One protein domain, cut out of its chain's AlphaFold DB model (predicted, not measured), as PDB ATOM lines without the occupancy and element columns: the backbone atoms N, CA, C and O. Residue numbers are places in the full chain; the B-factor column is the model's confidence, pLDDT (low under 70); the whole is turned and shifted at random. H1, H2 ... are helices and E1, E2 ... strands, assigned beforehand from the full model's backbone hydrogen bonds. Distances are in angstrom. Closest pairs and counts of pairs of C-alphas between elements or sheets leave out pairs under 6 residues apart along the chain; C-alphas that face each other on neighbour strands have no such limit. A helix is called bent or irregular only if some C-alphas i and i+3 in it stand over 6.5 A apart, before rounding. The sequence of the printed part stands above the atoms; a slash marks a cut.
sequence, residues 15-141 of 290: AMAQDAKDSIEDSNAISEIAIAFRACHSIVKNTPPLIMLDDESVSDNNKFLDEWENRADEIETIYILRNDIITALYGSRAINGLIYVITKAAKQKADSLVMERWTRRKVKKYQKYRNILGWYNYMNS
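What this domain is: This is residues 15 to 141 of the 290 residues of an uncharacterized protein of Capnocytophaga sp. oral taxon 878 (UniProt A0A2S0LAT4). A small three-stranded sheet forms the core, with the long helix H1 running along one face and H6 crossing the other. H2 is side by side with H1, H3 and H4 are at opposite ends of the strands, and H5 is farther out beyond H6; the free beginning of H1, residues 15 to 21, sticks out. The printed part has 127 residues, with six named helices and three named strands in the order H1 E1 H2 E2 H3 E3 H4 H5 H6. The sheet is mixed, in the order E1 E3 E2, and the class is mostly helix. The whole is compact, with a radius of gyration of the C-alphas of 15.9 A and spans of 46 by 44 by 27 A.

How they stand to each other: In the sheet, E3, residues 98 to 103, is the inner strand. It is parallel to E1, residues 50 to 53, at 10 degrees, with N 52 and O 99 2.8 A apart. It is antiparallel to E2, residues 75 to 81, at 167 degrees, with N 79 and O 100 2.8 A apart. H1, residues 15 to 43, is on the sheet at a height of 11.1 A, over E3 and E2, and runs along the strands, at 17 degrees to E3 on the local plane. H6, residues 127 to 139, is on the opposite face at a height of 10.4 A; it runs across the strands, at 70 degrees to E3 on the local plane. H2, residues 61 to 68, touches residues 30 to 37 of H1 at a shallow tilt of 2 degrees, opposite ways; their closest C-alphas, of Ala 34 and Leu 65, are 6.4 A apart. H4, residues 104 to 111, touches residues 129 to 133 of H6, about perpendicular at 88 degrees, closest at the C-alphas of Ala 110 and Tyr 129, 4.7 A. H2, H4 and H3, residues 84 to 94, only graze the sheet. H5, residues 120 to 125, is not on the sheet and meets H6 only through their link. Every O i to N i+4 pair is within hydrogen-bond range in H2, H4, H5 and H6, against 22 of 25 in H1 and 4 of 7 in H3.

Where its parts are: H1 begins at C-alpha 15, (217.282, 216.155, 145.857), and is 42.6 A long. E2 is 17.2 A long, E3 16.2 A, and H6 18.3 A, ending at C-alpha 139, (204.406, 196.694, 169.233). H3 is irregular: C-alphas 89 and 92 are 9.5 A apart.

The domain as a whole: The two C-alphas farthest apart, of Ala 17 and Arg 120, are 48.0 A apart. The printed part has no cut and no long link. Its mean pLDDT is 74.9; residues 15 to 47 and 82 to 84 are under 70.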
ATOM      1  N   ALA A  15     216.896 217.567 145.752       35.31
ATOM      2  CA  ALA A  15     217.282 216.155 145.857       35.31
ATOM      3  C   ALA A  15     218.451 215.974 146.840       35.31
ATOM      4  O   ALA A  15     218.358 215.192 147.775       35.31
ATOM      5  N   MET A  16     219.482 216.819 146.727       32.84
ATOM      6  CA  MET A  16     220.660 216.791 147.608       32.84
ATOM      7  C   MET A  16     220.330 217.148 149.069       32.84
ATOM      8  O   MET A  16     220.942 216.615 149.988       32.84
ATOM      9  N   ALA A  17     219.358 218.039 149.304       33.72
ATOM     10  CA  ALA A  17     218.903 218.379 150.655       33.72
ATOM     11  C   ALA A  17     218.053 217.266 151.298       33.72
ATOM     12  O   ALA A  17     218.066 217.121 152.520       33.72
ATOM     13  N   GLN A  18     217.332 216.490 150.484       31.78
ATOM     14  CA  GLN A  18     216.588 215.316 150.930       31.78
ATOM     15  C   GLN A  18     217.558 214.167 151.251       31.78
ATOM     16  O   GLN A  18     217.503 213.641 152.355       31.78
ATOM     17  N   ASP A  19     218.538 213.903 150.380       31.36
ATOM     18  CA  ASP A  19     219.588 212.895 150.602       31.36
ATOM     19  C   ASP A  19     220.473 213.222 151.824       31.36
ATOM     20  O   ASP A  19     220.834 212.341 152.604       31.36
ATOM     21  N   ALA A  20     220.803 214.500 152.048       29.19
ATOM     22  CA  ALA A  20     221.546 214.942 153.232       29.19
ATOM     23  C   ALA A  20     220.730 214.815 154.531       29.19
ATOM     24  O   ALA A  20     221.279 214.520 155.587       29.19
ATOM     25  N   LYS A  21     219.415 215.041 154.476       28.78
ATOM     26  CA  LYS A  21     218.536 214.881 155.638       28.78
ATOM     27  C   LYS A  21     218.285 213.407 155.956       28.78
ATOM     28  O   LYS A  21     218.294 213.047 157.130       28.78
ATOM     29  N   ASP A  22     218.111 212.583 154.929       29.67
ATOM     30  CA  ASP A  22     217.876 211.147 155.061       29.67
ATOM     31  C   ASP A  22     219.161 210.447 155.563       29.67
ATOM     32  O   ASP A  22     219.110 209.747 156.570       29.67
ATOM     33  N   SER A  23     220.347 210.787 155.031       32.06
ATOM     34  CA  SER A  23     221.640 210.286 155.555       32.06
ATOM     35  C   SER A  23     221.927 210.678 157.014       32.06
ATOM     36  O   SER A  23     222.461 209.872 157.780       32.06
ATOM     37  N   ILE A  24     221.544 211.889 157.439       31.88
ATOM     38  CA  ILE A  24     221.650 212.312 158.845       31.88
ATOM     39  C   ILE A  24     220.661 211.530 159.722       31.88
ATOM     40  O   ILE A  24     221.019 211.118 160.825       31.88
ATOM     41  N   GLU A  25     219.429 211.302 159.261       40.19
ATOM     42  CA  GLU A  25     218.419 210.526 159.992       40.19
ATOM     43  C   GLU A  25     218.814 209.054 160.160       40.19
ATOM     44  O   GLU A  25     218.605 208.498 161.240       40.19
ATOM     45  N   ASP A  26     219.444 208.463 159.149       44.06
ATOM     46  CA  ASP A  26     219.877 207.070 159.149       44.06
ATOM     47  C   ASP A  26     221.080 206.857 160.084       44.06
ATOM     48  O   ASP A  26     221.049 205.965 160.935       44.06
ATOM     49  N   SER A  27     222.078 207.750 160.073       47.53
ATOM     50  CA  SER A  27     223.212 207.696 161.017       47.53
ATOM     51  C   SER A  27     222.786 207.665 162.500       47.53
ATOM     52  O   SER A  27     223.448 207.042 163.336       47.53
ATOM     53  N   ASN A  28     221.624 208.248 162.832       58.59
ATOM     54  CA  ASN A  28     221.089 208.232 164.193       58.59
ATOM     55  C   ASN A  28     220.638 206.825 164.634       58.59
ATOM     56  O   ASN A  28     220.880 206.455 165.781       58.59
ATOM     57  N   ALA A  29     220.067 205.991 163.758       57.03
ATOM     58  CA  ALA A  29     219.514 204.685 164.143       57.03
ATOM     59  C   ALA A  29     220.586 203.670 164.599       57.03
ATOM     60  O   ALA A  29     220.374 202.916 165.551       57.03
ATOM     61  N   ILE A  30     221.766 203.662 163.969       62.00
ATOM     62  CA  ILE A  30     222.873 202.780 164.388       62.00
ATOM     63  C   ILE A  30     223.622 203.343 165.580       62.00
ATOM     64  O   ILE A  30     223.992 202.577 166.476       62.00
ATOM     65  N   SER A  31     223.771 204.669 165.649       62.69
ATOM     66  CA  SER A  31     224.274 205.309 166.861       62.69
ATOM     67  C   SER A  31     223.444 204.861 168.071       62.69
ATOM     68  O   SER A  31     224.007 204.409 169.066       62.69
ATOM     69  N   GLU A  32     222.115 204.795 167.945       55.59
ATOM     70  CA  GLU A  32     221.212 204.344 169.004       55.59
ATOM     71  C   GLU A  32     221.406 202.887 169.415       55.59
ATOM     72  O   GLU A  32     221.327 202.579 170.609       55.59
ATOM     73  N   ILE A  33     221.682 201.984 168.470       60.12
ATOM     74  CA  ILE A  33     222.015 200.586 168.773       60.12
ATOM     75  C   ILE A  33     223.377 200.518 169.468       60.12
ATOM     76  O   ILE A  33     223.506 199.828 170.480       60.12
ATOM     77  N   ALA A  34     224.379 201.266 169.005       62.72
ATOM     78  CA  ALA A  34     225.695 201.302 169.635       62.72
ATOM     79  C   ALA A  34     225.613 201.843 171.070       62.72
ATOM     80  O   ALA A  34     226.185 201.264 171.995       62.72
ATOM     81  N   ILE A  35     224.839 202.906 171.292       61.03
ATOM     82  CA  ILE A  35     224.586 203.470 172.619       61.03
ATOM     83  C   ILE A  35     223.783 202.486 173.478       61.03
ATOM     84  O   ILE A  35     224.080 202.287 174.655       61.03
ATOM     85  N   ALA A  36     222.774 201.819 172.907       55.88
ATOM     86  CA  ALA A  36     222.015 200.772 173.583       55.88
ATOM     87  C   ALA A  36     222.902 199.637 174.087       55.88
ATOM     88  O   ALA A  36     222.799 199.241 175.250       55.88
ATOM     89  N   PHE A  37     223.751 199.142 173.194       63.44
ATOM     90  CA  PHE A  37     224.697 198.075 173.431       63.44
ATOM     91  C   PHE A  37     225.702 198.480 174.514       63.44
ATOM     92  O   PHE A  37     225.816 197.777 175.518       63.44
ATOM     93  N   ARG A  38     226.329 199.659 174.390       62.66
ATOM     94  CA  ARG A  38     227.282 200.203 175.376       62.66
ATOM     95  C   ARG A  38     226.644 200.432 176.749       62.66
ATOM     96  O   ARG A  38     227.216 200.033 177.760       62.66
ATOM     97  N   ALA A  39     225.438 201.000 176.803       53.38
ATOM     98  CA  ALA A  39     224.731 201.243 178.061       53.38
ATOM     99  C   ALA A  39     224.377 199.937 178.794       53.38
ATOM    100  O   ALA A  39     224.555 199.842 180.004       53.38
ATOM    101  N   CYS A  40     223.901 198.909 178.084       49.00
ATOM    102  CA  CYS A  40     223.631 197.604 178.696       49.00
ATOM    103  C   CYS A  40     224.925 196.880 179.109       49.00
ATOM    104  O   CYS A  40     224.969 196.298 180.191       49.00
ATOM    105  N   HIS A  41     225.984 196.969 178.297       56.56
ATOM    106  CA  HIS A  41     227.296 196.398 178.607       56.56
ATOM    107  C   HIS A  41     227.902 196.990 179.895       56.56
ATOM    108  O   HIS A  41     228.498 196.260 180.686       56.56
ATOM    109  N   SER A  42     227.698 198.292 180.139       48.62
ATOM    110  CA  SER A  42     228.197 198.985 181.336       48.62
ATOM    111  C   SER A  42     227.404 198.685 182.614       48.62
ATOM    112  O   SER A  42     227.984 198.725 183.696       48.62
ATOM    113  N   ILE A  43     226.092 198.431 182.524       50.06
ATOM    114  CA  ILE A  43     225.224 198.230 183.701       50.06
ATOM    115  C   ILE A  43     225.344 196.801 184.249       50.06
ATOM    116  O   ILE A  43     225.290 196.594 185.460       50.06
ATOM    117  N   VAL A  44     225.536 195.807 183.378       49.16
ATOM    118  CA  VAL A  44     225.567 194.395 183.774       49.16
ATOM    119  C   VAL A  44     226.890 193.770 183.355       49.16
ATOM    120  O   VAL A  44     226.992 193.242 182.255       49.16
ATOM    121  N   LYS A  45     227.902 193.845 184.238       51.22
ATOM    122  CA  LYS A  45     229.175 193.083 184.214       51.22
ATOM    123  C   LYS A  45     229.507 192.449 182.843       51.22
ATOM    124  O   LYS A  45     229.384 191.236 182.676       51.22
ATOM    125  N   ASN A  46     229.895 193.269 181.863       61.72
ATOM    126  CA  ASN A  46     230.363 192.863 180.528       61.72
ATOM    127  C   ASN A  46     229.425 191.973 179.686       61.72
ATOM    128  O   ASN A  46     229.880 191.373 178.712       61.72
ATOM    129  N   THR A  47     228.131 191.866 180.001       65.75
ATOM    130  CA  THR A  47     227.221 190.973 179.270       65.75
ATOM    131  C   THR A  47     226.243 191.796 178.421       65.75
ATOM    132  O   THR A  47     225.294 192.368 178.961       65.75
ATOM    133  N   PRO A  48     226.460 191.915 177.101       70.44
ATOM    134  CA  PRO A  48     225.628 192.753 176.242       70.44
ATOM    135  C   PRO A  48     224.190 192.222 176.077       70.44
ATOM    136  O   PRO A  48     223.934 191.053 176.372       70.44
ATOM    137  N   PRO A  49     223.242 193.056 175.603       78.56
ATOM    138  CA  PRO A  49     221.884 192.608 175.319       78.56
ATOM    139  C   PRO A  49     221.873 191.655 174.117       78.56
ATOM    140  O   PRO A  49     222.773 191.692 173.270       78.56
ATOM    141  N   LEU A  50     220.823 190.840 174.007       86.12
ATOM    142  CA  LEU A  50     220.586 190.055 172.798       86.12
ATOM    143  C   LEU A  50     220.218 191.003 171.653       86.12
ATOM    144  O   LEU A  50     219.280 191.788 171.793       86.12
ATOM    145  N   ILE A  51     220.919 190.911 170.524       87.56
ATOM    146  CA  ILE A  51     220.535 191.595 169.287       87.56
ATOM    147  C   ILE A  51     219.934 190.565 168.332       87.56
ATOM    148  O   ILE A  51     220.517 189.509 168.083       87.56
ATOM    149  N   MET A  52     218.748 190.868 167.821       90.88
ATOM    150  CA  MET A  52     218.065 190.115 166.776       90.88
ATOM    151  C   MET A  52     217.984 191.002 165.536       90.88
ATOM    152  O   MET A  52     217.467 192.111 165.628       90.88
ATOM    153  N   LEU A  53     218.461 190.519 164.395       92.31
ATOM    154  CA  LEU A  53     218.308 191.162 163.093       92.31
ATOM    155  C   LEU A  53     217.398 190.285 162.238       92.31
ATOM    156  O   LEU A  53     217.725 189.129 161.985       92.31
ATOM    157  N   ASP A  54     216.259 190.817 161.800       94.31
ATOM    158  CA  ASP A  54     215.307 190.105 160.935       94.31
ATOM    159  C   ASP A  54     214.927 188.704 161.460       94.31
ATOM    160  O   ASP A  54     214.805 187.738 160.700       94.31
ATOM    161  N   ASP A  55     214.709 188.619 162.778       94.12
ATOM    162  CA  ASP A  55     214.413 187.398 163.545       94.12
ATOM    163  C   ASP A  55     215.562 186.379 163.664       94.12
ATOM    164  O   ASP A  55     215.351 185.237 164.080       94.12
ATOM    165  N   GLU A  56     216.794 186.788 163.384       93.19
ATOM    166  CA  GLU A  56     217.992 185.966 163.553       93.19
ATOM    167  C   GLU A  56     218.909 186.578 164.622       93.19
ATOM    168  O   GLU A  56     219.123 187.789 164.664       93.19
ATOM    169  N   SER A  57     219.432 185.755 165.535       91.88
ATOM    170  CA  SER A  57     220.308 186.252 166.601       91.88
ATOM    171  C   SER A  57     221.672 186.633 166.045       91.88
ATOM    172  O   SER A  57     222.338 185.800 165.426       91.88
ATOM    173  N   VAL A  58     222.121 187.841 166.356       91.12
ATOM    174  CA  VAL A  58     223.479 188.299 166.076       91.12
ATOM    175  C   VAL A  58     224.440 187.622 167.054       91.12
ATOM    176  O   VAL A  58     224.219 187.626 168.264       91.12
ATOM    177  N   SER A  59     225.494 186.999 166.525       86.25
ATOM    178  CA  SER A  59     226.510 186.309 167.329       86.25
ATOM    179  C   SER A  59     227.589 187.249 167.862       86.25
ATOM    180  O   SER A  59     228.096 187.032 168.960       86.25
ATOM    181  N   ASP A  60     227.932 188.279 167.091       87.44
ATOM    182  CA  ASP A  60     228.922 189.291 167.440       87.44
ATOM    183  C   ASP A  60     228.314 190.678 167.250       87.44
ATOM    184  O   ASP A  60     228.136 191.172 166.135       87.44
ATOM    185  N   ASN A  61     227.966 191.290 168.375       82.19
ATOM    186  CA  ASN A  61     227.321 192.589 168.388       82.19
ATOM    187  C   ASN A  61     228.261 193.707 167.915       82.19
ATOM    188  O   ASN A  61     227.769 194.659 167.324       82.19
ATOM    189  N   ASN A  62     229.579 193.611 168.134       81.94
ATOM    190  CA  ASN A  62     230.514 194.634 167.654       81.94
ATOM    191  C   ASN A  62     230.611 194.577 166.134       81.94
ATOM    192  O   ASN A  62     230.428 195.589 165.470       81.94
ATOM    193  N   LYS A  63     230.769 193.366 165.588       85.56
ATOM    194  CA  LYS A  63     230.755 193.153 164.141       85.56
ATOM    195  C   LYS A  63     229.458 193.654 163.505       85.56
ATOM    196  O   LYS A  63     229.500 194.283 162.455       85.56
ATOM    197  N   PHE A  64     228.312 193.399 164.136       86.31
ATOM    198  CA  PHE A  64     227.037 193.938 163.668       86.31
ATOM    199  C   PHE A  64     227.026 195.469 163.662       86.31
ATOM    200  O   PHE A  64     226.600 196.060 162.679       86.31
ATOM    201  N   LEU A  65     227.506 196.118 164.725       79.88
ATOM    202  CA  LEU A  65     227.563 197.579 164.774       79.88
ATOM    203  C   LEU A  65     228.459 198.152 163.670       79.88
ATOM    204  O   LEU A  65     228.030 199.073 162.981       79.88
ATOM    205  N   ASP A  66     229.639 197.568 163.459       80.94
ATOM    206  CA  ASP A  66     230.586 198.005 162.428       80.94
ATOM    207  C   ASP A  66     230.020 197.797 161.011       80.94
ATOM    208  O   ASP A  66     230.125 198.666 160.147       80.94
ATOM    209  N   GLU A  67     229.380 196.649 160.755       85.38
ATOM    210  CA  GLU A  67     228.772 196.338 159.453       85.38
ATOM    211  C   GLU A  67     227.583 197.239 159.126       85.38
ATOM    212  O   GLU A  67     227.316 197.517 157.952       85.38
ATOM    213  N   TRP A  68     226.841 197.654 160.149       82.12
ATOM    214  CA  TRP A  68     225.593 198.372 159.964       82.12
ATOM    215  C   TRP A  68     225.728 199.887 160.102       82.12
ATOM    216  O   TRP A  68     224.821 200.575 159.650       82.12
ATOM    217  N   GLU A  69     226.852 200.415 160.602       73.94
ATOM    218  CA  GLU A  69     227.130 201.860 160.738       73.94
ATOM    219  C   GLU A  69     226.791 202.667 159.479       73.94
ATOM    220  O   GLU A  69     226.156 203.713 159.572       73.94
ATOM    221  N   ASN A  70     227.126 202.135 158.300       75.31
ATOM    222  CA  ASN A  70     226.891 202.790 157.008       75.31
ATOM    223  C   ASN A  70     225.686 202.229 156.228       75.31
ATOM    224  O   ASN A  70     225.551 202.515 155.042       75.31
ATOM    225  N   ARG A  71     224.847 201.396 156.856       78.88
ATOM    226  CA  ARG A  71     223.672 200.738 156.238       78.88
ATOM    227  C   ARG A  71     222.392 200.987 157.028       78.88
ATOM    228  O   ARG A  71     221.454 200.188 157.026       78.88
ATOM    229  N   ALA A  72     222.382 202.072 157.787       70.38
ATOM    230  CA  ALA A  72     221.274 202.402 158.656       70.38
ATOM    231  C   ALA A  72     220.000 202.765 157.877       70.38
ATOM    232  O   ALA A  72     218.895 202.534 158.364       70.38
ATOM    233  N   ASP A  73     220.156 203.228 156.636       75.25
ATOM    234  CA  ASP A  73     219.087 203.488 155.674       75.25
ATOM    235  C   ASP A  73     218.315 202.220 155.292       75.25
ATOM    236  O   ASP A  73     217.173 202.289 154.842       75.25
ATOM    237  N   GLU A  74     218.884 201.037 155.510       84.38
ATOM    238  CA  GLU A  74     218.193 199.769 155.296       84.38
ATOM    239  C   GLU A  74     217.302 199.369 156.481       84.38
ATOM    240  O   GLU A  74     216.490 198.444 156.356       84.38
ATOM    241  N   ILE A  75     217.416 200.044 157.627       80.62
ATOM    242  CA  ILE A  75     216.627 199.753 158.825       80.62
ATOM    243  C   ILE A  75     215.227 200.356 158.683       80.62
ATOM    244  O   ILE A  75     215.045 201.524 158.349       80.62
ATOM    245  N   GLU A  76     214.209 199.546 158.961       82.06
ATOM    246  CA  GLU A  76     212.819 200.002 159.054       82.06
ATOM    247  C   GLU A  76     212.500 200.469 160.473       82.06
ATOM    248  O   GLU A  76     211.908 201.526 160.685       82.06
ATOM    249  N   THR A  77     212.847 199.649 161.468       74.56
ATOM    250  CA  THR A  77     212.522 199.938 162.863       74.56
ATOM    251  C   THR A  77     213.408 199.156 163.825       74.56
ATOM    252  O   THR A  77     213.893 198.066 163.512       74.56
ATOM    253  N   ILE A  78     213.601 199.718 165.019       75.12
ATOM    254  CA  ILE A  78     214.369 199.123 166.110       75.12
ATOM    255  C   ILE A  78     213.479 199.110 167.350       75.12
ATOM    256  O   ILE A  78     213.019 200.154 167.814       75.12
ATOM    257  N   TYR A  79     213.261 197.928 167.916       75.88
ATOM    258  CA  TYR A  79     212.587 197.756 169.197       75.88
ATOM    259  C   TYR A  79     213.602 197.447 170.282       75.88
ATOM    260  O   TYR A  79     214.441 196.564 170.128       75.88
ATOM    261  N   ILE A  80     213.511 198.153 171.403       72.19
ATOM    262  CA  ILE A  80     214.407 197.951 172.538       72.19
ATOM    263  C   ILE A  80     213.553 197.623 173.741       72.19
ATOM    264  O   ILE A  80     212.742 198.431 174.175       72.19
ATOM    265  N   LEU A  81     213.722 196.406 174.239       74.06
ATOM    266  CA  LEU A  81     212.758 195.765 175.113       74.06
ATOM    267  C   LEU A  81     213.465 195.230 176.354       74.06
ATOM    268  O   LEU A  81     214.478 194.536 176.254       74.06
ATOM    269  N   ARG A  82     212.941 195.574 177.534       69.81
ATOM    270  CA  ARG A  82     213.542 195.241 178.839       69.81
ATOM    271  C   ARG A  82     212.553 194.623 179.831       69.81
ATOM    272  O   ARG A  82     212.852 194.549 181.017       69.81
ATOM    273  N   ASN A  83     211.377 194.208 179.367       66.31
ATOM    274  CA  ASN A  83     210.380 193.588 180.232       66.31
ATOM    275  C   ASN A  83     210.633 192.079 180.414       66.31
ATOM    276  O   ASN A  83     211.361 191.433 179.655       66.31
ATOM    277  N   ASP A  84     210.012 191.531 181.451       68.06
ATOM    278  CA  ASP A  84     209.995 190.112 181.805       68.06
ATOM    279  C   ASP A  84     209.518 189.210 180.652       68.06
ATOM    280  O   ASP A  84     210.076 188.128 180.441       68.06
ATOM    281  N   ILE A  85     208.579 189.691 179.830       72.31
ATOM    282  CA  ILE A  85     208.088 188.993 178.628       72.31
ATOM    283  C   ILE A  85     209.245 188.621 177.688       72.31
ATOM    284  O   ILE A  85     209.263 187.519 177.137       72.31
ATOM    285  N   ILE A  86     210.251 189.485 177.530       81.12
ATOM    286  CA  ILE A  86     211.392 189.195 176.650       81.12
ATOM    287  C   ILE A  86     212.209 188.017 177.164       81.12
ATOM    288  O   ILE A  86     212.578 187.133 176.388       81.12
ATOM    289  N   THR A  87     212.478 187.980 178.468       78.88
ATOM    290  CA  THR A  87     213.234 186.879 179.074       78.88
ATOM    291  C   THR A  87     212.483 185.553 178.990       78.88
ATOM    292  O   THR A  87     213.113 184.516 178.799       78.88
ATOM    293  N   ALA A  88     211.146 185.579 179.024       82.81
ATOM    294  CA  ALA A  88     210.322 184.394 178.806       82.81
ATOM    295  C   ALA A  88     210.397 183.877 177.356       82.81
ATOM    296  O   ALA A  88     210.405 182.668 177.133       82.81
ATOM    297  N   LEU A  89     210.479 184.777 176.369       84.88
ATOM    298  CA  LEU A  89     210.517 184.419 174.945       84.88
ATOM    299  C   LEU A  89     211.912 184.005 174.452       84.88
ATOM    300  O   LEU A  89     212.032 183.070 173.662       84.88
ATOM    301  N   TYR A  90     212.966 184.690 174.901       87.00
ATOM    302  CA  TYR A  90     214.334 184.521 174.385       87.00
ATOM    303  C   TYR A  90     215.311 183.890 175.387       87.00
ATOM    304  O   TYR A  90     216.470 183.616 175.049       87.00
ATOM    305  N   GLY A  91     214.845 183.614 176.606       85.75
ATOM    306  CA  GLY A  91     215.622 182.988 177.670       85.75
ATOM    307  C   GLY A  91     216.682 183.913 178.271       85.75
ATOM    308  O   GLY A  91     216.648 185.136 178.126       85.75
ATOM    309  N   SER A  92     217.675 183.302 178.924       83.19
ATOM    310  CA  SER A  92     218.747 184.004 179.646       83.19
ATOM    311  C   SER A  92     219.575 184.956 178.778       83.19
ATOM    312  O   SER A  92     220.143 185.908 179.301       83.19
ATOM    313  N   ARG A  93     219.608 184.761 177.453       81.81
ATOM    314  CA  ARG A  93     220.309 185.659 176.517       81.81
ATOM    315  C   ARG A  93     219.721 187.068 176.493       81.81
ATOM    316  O   ARG A  93     220.449 188.016 176.231       81.81
ATOM    317  N   ALA A  94     218.433 187.212 176.787       82.69
ATOM    318  CA  ALA A  94     217.762 188.504 176.809       82.69
ATOM    319  C   ALA A  94     217.575 189.067 178.227       82.69
ATOM    320  O   ALA A  94     216.823 190.023 178.406       82.69
ATOM    321  N   ILE A  95     218.261 188.510 179.236       77.06
ATOM    322  CA  ILE A  95     218.183 188.986 180.628       77.06
ATOM    323  C   ILE A  95     218.611 190.451 180.777       77.06
ATOM    324  O   ILE A  95     218.089 191.168 181.622       77.06
ATOM    325  N   ASN A  96     219.490 190.918 179.886       72.06
ATOM    326  CA  ASN A  96     219.959 192.306 179.831       72.06
ATOM    327  C   ASN A  96     219.183 193.155 178.809       72.06
ATOM    328  O   ASN A  96     219.607 194.257 178.444       72.06
ATOM    329  N   GLY A  97     218.045 192.636 178.347       74.56
ATOM    330  CA  GLY A  97     217.202 193.207 177.311       74.56
ATOM    331  C   GLY A  97     217.447 192.619 175.921       74.56
ATOM    332  O   GLY A  97     218.417 191.900 175.666       74.56
ATOM    333  N   LEU A  98     216.529 192.962 175.021       80.06
ATOM    334  CA  LEU A  98     216.525 192.612 173.606       80.06
ATOM    335  C   LEU A  98     216.536 193.886 172.762       80.06
ATOM    336  O   LEU A  98     215.756 194.806 173.008       80.06
ATOM    337  N   ILE A  99     217.390 193.907 171.745       81.12
ATOM    338  CA  ILE A  99     217.343 194.863 170.641       81.12
ATOM    339  C   ILE A  99     216.878 194.080 169.412       81.12
ATOM    340  O   ILE A  99     217.600 193.215 168.923       81.12
ATOM    341  N   TYR A 100     215.663 194.343 168.942       85.50
ATOM    342  CA  TYR A 100     215.079 193.691 167.773       85.50
ATOM    343  C   TYR A 100     215.074 194.673 166.601       85.50
ATOM    344  O   TYR A 100     214.332 195.654 166.605       85.50
ATOM    345  N   VAL A 101     215.928 194.416 165.618       85.81
ATOM    346  CA  VAL A 101     216.135 195.235 164.424       85.81
ATOM    347  C   VAL A 101     215.406 194.587 163.254       85.81
ATOM    348  O   VAL A 101     215.570 193.394 162.994       85.81
ATOM    349  N   ILE A 102     214.592 195.374 162.553       88.06
ATOM    350  CA  ILE A 102     213.877 194.949 161.347       88.06
ATOM    351  C   ILE A 102     214.344 195.819 160.187       88.06
ATOM    352  O   ILE A 102     214.303 197.047 160.276       88.06
ATOM    353  N   THR A 103     214.737 195.189 159.087       92.06
ATOM    354  CA  THR A 103     215.105 195.873 157.844       92.06
ATOM    355  C   THR A 103     213.883 196.186 156.983       92.06
ATOM    356  O   THR A 103     212.865 195.485 157.025       92.06
ATOM    357  N   LYS A 104     213.992 197.210 156.127       87.31
ATOM    358  CA  LYS A 104     212.977 197.566 155.120       87.31
ATOM    359  C   LYS A 104     212.666 196.375 154.218       87.31
ATOM    360  O   LYS A 104     211.500 196.056 153.984       87.31
ATOM    361  N   ALA A 105     213.699 195.660 153.770       94.56
ATOM    362  CA  ALA A 105     213.552 194.477 152.926       94.56
ATOM    363  C   ALA A 105     212.785 193.351 153.637       94.56
ATOM    364  O   ALA A 105     211.859 192.765 153.065       94.56
ATOM    365  N   ALA A 106     213.123 193.060 154.897       94.88
ATOM    366  CA  ALA A 106     212.433 192.026 155.652       94.88
ATOM    367  C   ALA A 106     210.989 192.416 155.969       94.88
ATOM    368  O   ALA A 106     210.102 191.572 155.825       94.88
ATOM    369  N   LYS A 107     210.725 193.686 156.311       92.44
ATOM    370  CA  LYS A 107     209.364 194.189 156.531       92.44
ATOM    371  C   LYS A 107     208.510 194.089 155.271       92.44
ATOM    372  O   LYS A 107     207.431 193.502 155.327       92.44
ATOM    373  N   GLN A 108     209.010 194.567 154.130       93.00
ATOM    374  CA  GLN A 108     208.322 194.463 152.837       93.00
ATOM    375  C   GLN A 108     208.021 193.007 152.481       93.00
ATOM    376  O   GLN A 108     206.917 192.667 152.043       93.00
ATOM    377  N   LYS A 109     208.992 192.112 152.707       94.94
ATOM    378  CA  LYS A 109     208.780 190.689 152.468       94.94
ATOM    379  C   LYS A 109     207.711 190.124 153.392       94.94
ATOM    380  O   LYS A 109     206.872 189.356 152.925       94.94
ATOM    381  N   ALA A 110     207.725 190.499 154.664       93.19
ATOM    382  CA  ALA A 110     206.740 190.056 155.632       93.19
ATOM    383  C   ALA A 110     205.328 190.540 155.259       93.19
ATOM    384  O   ALA A 110     204.408 189.728 155.201       93.19
ATOM    385  N   ASP A 111     205.179 191.804 154.862       91.94
ATOM    386  CA  ASP A 111     203.903 192.382 154.425       91.94
ATOM    387  C   ASP A 111     203.323 191.677 153.195       91.94
ATOM    388  O   ASP A 111     202.130 191.369 153.159       91.94
ATOM    389  N   SER A 112     204.174 191.308 152.229       92.69
ATOM    390  CA  SER A 112     203.750 190.533 151.050       92.69
ATOM    391  C   SER A 112     203.146 189.163 151.393       92.69
ATOM    392  O   SER A 112     202.453 188.567 150.571       92.69
ATOM    393  N   LEU A 113     203.395 188.649 152.604       90.81
ATOM    394  CA  LEU A 113     202.941 187.337 153.063       90.81
ATOM    395  C   LEU A 113     201.687 187.406 153.950       90.81
ATOM    396  O   LEU A 113     201.193 186.357 154.361       90.81
ATOM    397  N   VAL A 114     201.148 188.592 154.252       86.50
ATOM    398  CA  VAL A 114     200.002 188.741 155.176       86.50
ATOM    399  C   VAL A 114     198.760 188.000 154.671       86.50
ATOM    400  O   VAL A 114     198.109 187.292 155.437       86.50
ATOM    401  N   MET A 115     198.468 188.108 153.373       83.25
ATOM    402  CA  MET A 115     197.280 187.511 152.745       83.25
ATOM    403  C   MET A 115     197.536 186.111 152.165       83.25
ATOM    404  O   MET A 115     196.664 185.519 151.527       83.25
ATOM    405  N   GLU A 116     198.736 185.566 152.360       85.25
ATOM    406  CA  GLU A 116     199.120 184.277 151.802       85.25
ATOM    407  C   GLU A 116     198.479 183.107 152.548       85.25
ATOM    408  O   GLU A 116     198.409 183.060 153.778       85.25
ATOM    409  N   ARG A 117     198.069 182.077 151.797       86.50
ATOM    410  CA  ARG A 117     197.552 180.848 152.406       86.50
ATOM    411  C   ARG A 117     198.694 180.058 153.046       86.50
ATOM    412  O   ARG A 117     199.570 179.519 152.359       86.50
ATOM    413  N   TRP A 118     198.640 179.912 154.365       84.44
ATOM    414  CA  TRP A 118     199.651 179.206 155.147       84.44
ATOM    415  C   TRP A 118     199.527 177.683 155.022       84.44
ATOM    416  O   TRP A 118     198.671 177.043 155.625       84.44
ATOM    417  N   THR A 119     200.426 177.080 154.243       89.62
ATOM    418  CA  THR A 119     200.655 175.625 154.247       89.62
ATOM    419  C   THR A 119     201.777 175.269 155.222       89.62
ATOM    420  O   THR A 119     202.647 176.100 155.486       89.62
ATOM    421  N   ARG A 120     201.843 174.015 155.699       88.25
ATOM    422  CA  ARG A 120     202.936 173.550 156.587       88.25
ATOM    423  C   ARG A 120     204.333 173.867 156.027       88.25
ATOM    424  O   ARG A 120     205.212 174.295 156.769       88.25
ATOM    425  N   ARG A 121     204.525 173.721 154.706       89.56
ATOM    426  CA  ARG A 121     205.793 174.059 154.029       89.56
ATOM    427  C   ARG A 121     206.095 175.557 154.085       89.56
ATOM    428  O   ARG A 121     207.223 175.931 154.394       89.56
ATOM    429  N   LYS A 122     205.102 176.411 153.807       86.81
ATOM    430  CA  LYS A 122     205.262 177.874 153.859       86.81
ATOM    431  C   LYS A 122     205.515 178.372 155.282       86.81
ATOM    432  O   LYS A 122     206.363 179.237 155.448       86.81
ATOM    433  N   VAL A 123     204.852 177.795 156.287       87.19
ATOM    434  CA  VAL A 123     205.087 178.134 157.702       87.19
ATOM    435  C   VAL A 123     206.552 177.917 158.065       87.19
ATOM    436  O   VAL A 123     207.187 178.844 158.543       87.19
ATOM    437  N   LYS A 124     207.120 176.746 157.748       88.94
ATOM    438  CA  LYS A 124     208.541 176.477 158.012       88.94
ATOM    439  C   LYS A 124     209.462 177.415 157.222       88.94
ATOM    440  O   LYS A 124     210.424 177.929 157.775       88.94
ATOM    441  N   LYS A 125     209.166 177.648 155.937       91.31
ATOM    442  CA  LYS A 125     210.001 178.474 155.049       91.31
ATOM    443  C   LYS A 125     210.013 179.957 155.433       91.31
ATOM    444  O   LYS A 125     211.038 180.611 155.283       91.31
ATOM    445  N   TYR A 126     208.884 180.492 155.885       92.19
ATOM    446  CA  TYR A 126     208.709 181.922 156.145       92.19
ATOM    447  C   TYR A 126     208.467 182.227 157.626       92.19
ATOM    448  O   TYR A 126     207.888 183.261 157.953       92.19
ATOM    449  N   GLN A 127     208.907 181.336 158.524       90.62
ATOM    450  CA  GLN A 127     208.702 181.491 159.964       90.62
ATOM    451  C   GLN A 127     209.258 182.824 160.475       90.62
ATOM    452  O   GLN A 127     208.558 183.511 161.213       90.62
ATOM    453  N   LYS A 128     210.443 183.234 160.006       93.94
ATOM    454  CA  LYS A 128     211.044 184.512 160.405       93.94
ATOM    455  C   LYS A 128     210.171 185.721 160.083       93.94
ATOM    456  O   LYS A 128     209.910 186.556 160.934       93.94
ATOM    457  N   TYR A 129     209.601 185.761 158.881       94.06
ATOM    458  CA  TYR A 129     208.720 186.853 158.467       94.06
ATOM    459  C   TYR A 129     207.406 186.866 159.256       94.06
ATOM    460  O   TYR A 129     206.866 187.932 159.541       94.06
ATOM    461  N   ARG A 130     206.906 185.694 159.667       90.25
ATOM    462  CA  ARG A 130     205.760 185.614 160.585       90.25
ATOM    463  C   ARG A 130     206.099 186.192 161.956       90.25
ATOM    464  O   ARG A 130     205.266 186.888 162.522       90.25
ATOM    465  N   ASN A 131     207.292 185.908 162.475       90.88
ATOM    466  CA  ASN A 131     207.750 186.439 163.757       90.88
ATOM    467  C   ASN A 131     207.955 187.959 163.689       90.88
ATOM    468  O   ASN A 131     207.478 188.660 164.576       90.88
ATOM    469  N   ILE A 132     208.537 188.474 162.599       91.62
ATOM    470  CA  ILE A 132     208.659 189.917 162.329       91.62
ATOM    471  C   ILE A 132     207.283 190.592 162.334       91.62
ATOM    472  O   ILE A 132     207.092 191.580 163.040       91.62
ATOM    473  N   LEU A 133     206.297 190.051 161.604       89.50
ATOM    474  CA  LEU A 133     204.921 190.569 161.647       89.50
ATOM    475  C   LEU A 133     204.315 190.469 163.044       89.50
ATOM    476  O   LEU A 133     203.602 191.373 163.463       89.50
ATOM    477  N   GLY A 134     204.582 189.376 163.759       87.94
ATOM    478  CA  GLY A 134     204.141 189.179 165.134       87.94
ATOM    479  C   GLY A 134     204.640 190.290 166.051       87.94
ATOM    480  O   GLY A 134     203.830 190.910 166.733       87.94
ATOM    481  N   TRP A 135     205.938 190.596 166.006       83.12
ATOM    482  CA  TRP A 135     206.547 191.698 166.751       83.12
ATOM    483  C   TRP A 135     206.003 193.052 166.331       83.12
ATOM    484  O   TRP A 135     205.587 193.826 167.184       83.12
ATOM    485  N   TYR A 136     205.934 193.319 165.030       81.38
ATOM    486  CA  TYR A 136     205.405 194.578 164.519       81.38
ATOM    487  C   TYR A 136     203.957 194.810 164.978       81.38
ATOM    488  O   TYR A 136     203.610 195.877 165.486       81.38
ATOM    489  N   ASN A 137     203.117 193.776 164.883       83.06
ATOM    490  CA  ASN A 137     201.739 193.813 165.361       83.06
ATOM    491  C   ASN A 137     201.672 193.925 166.881       83.06
ATOM    492  O   ASN A 137     200.846 194.675 167.380       83.06
ATOM    493  N   TYR A 138     202.525 193.217 167.622       79.25
ATOM    494  CA  TYR A 138     202.587 193.307 169.079       79.25
ATOM    495  C   TYR A 138     202.966 194.720 169.533       79.25
ATOM    496  O   TYR A 138     202.316 195.274 170.416       79.25
ATOM    497  N   MET A 139     203.959 195.340 168.901       75.44
ATOM    498  CA  MET A 139     204.406 196.694 169.233       75.44
ATOM    499  C   MET A 139     203.387 197.762 168.824       75.44
ATOM    500  O   MET A 139     203.324 198.816 169.452       75.44
ATOM    501  N   ASN A 140     202.543 197.473 167.830       75.44
ATOM    502  CA  ASN A 140     201.478 198.362 167.363       75.44
ATOM    503  C   ASN A 140     200.070 197.968 167.862       75.44
ATOM    504  O   ASN A 140     199.077 198.564 167.436       75.44
ATOM    505  N   SER A 141     199.942 196.949 168.722       80.88
ATOM    506  CA  SER A 141     198.629 196.494 169.185       80.88
ATOM    507  C   SER A 141     198.097 197.367 170.307       80.88
ATOM    508  O   SER A 141     198.855 197.920 171.109       80.88
TER     509      SER A 141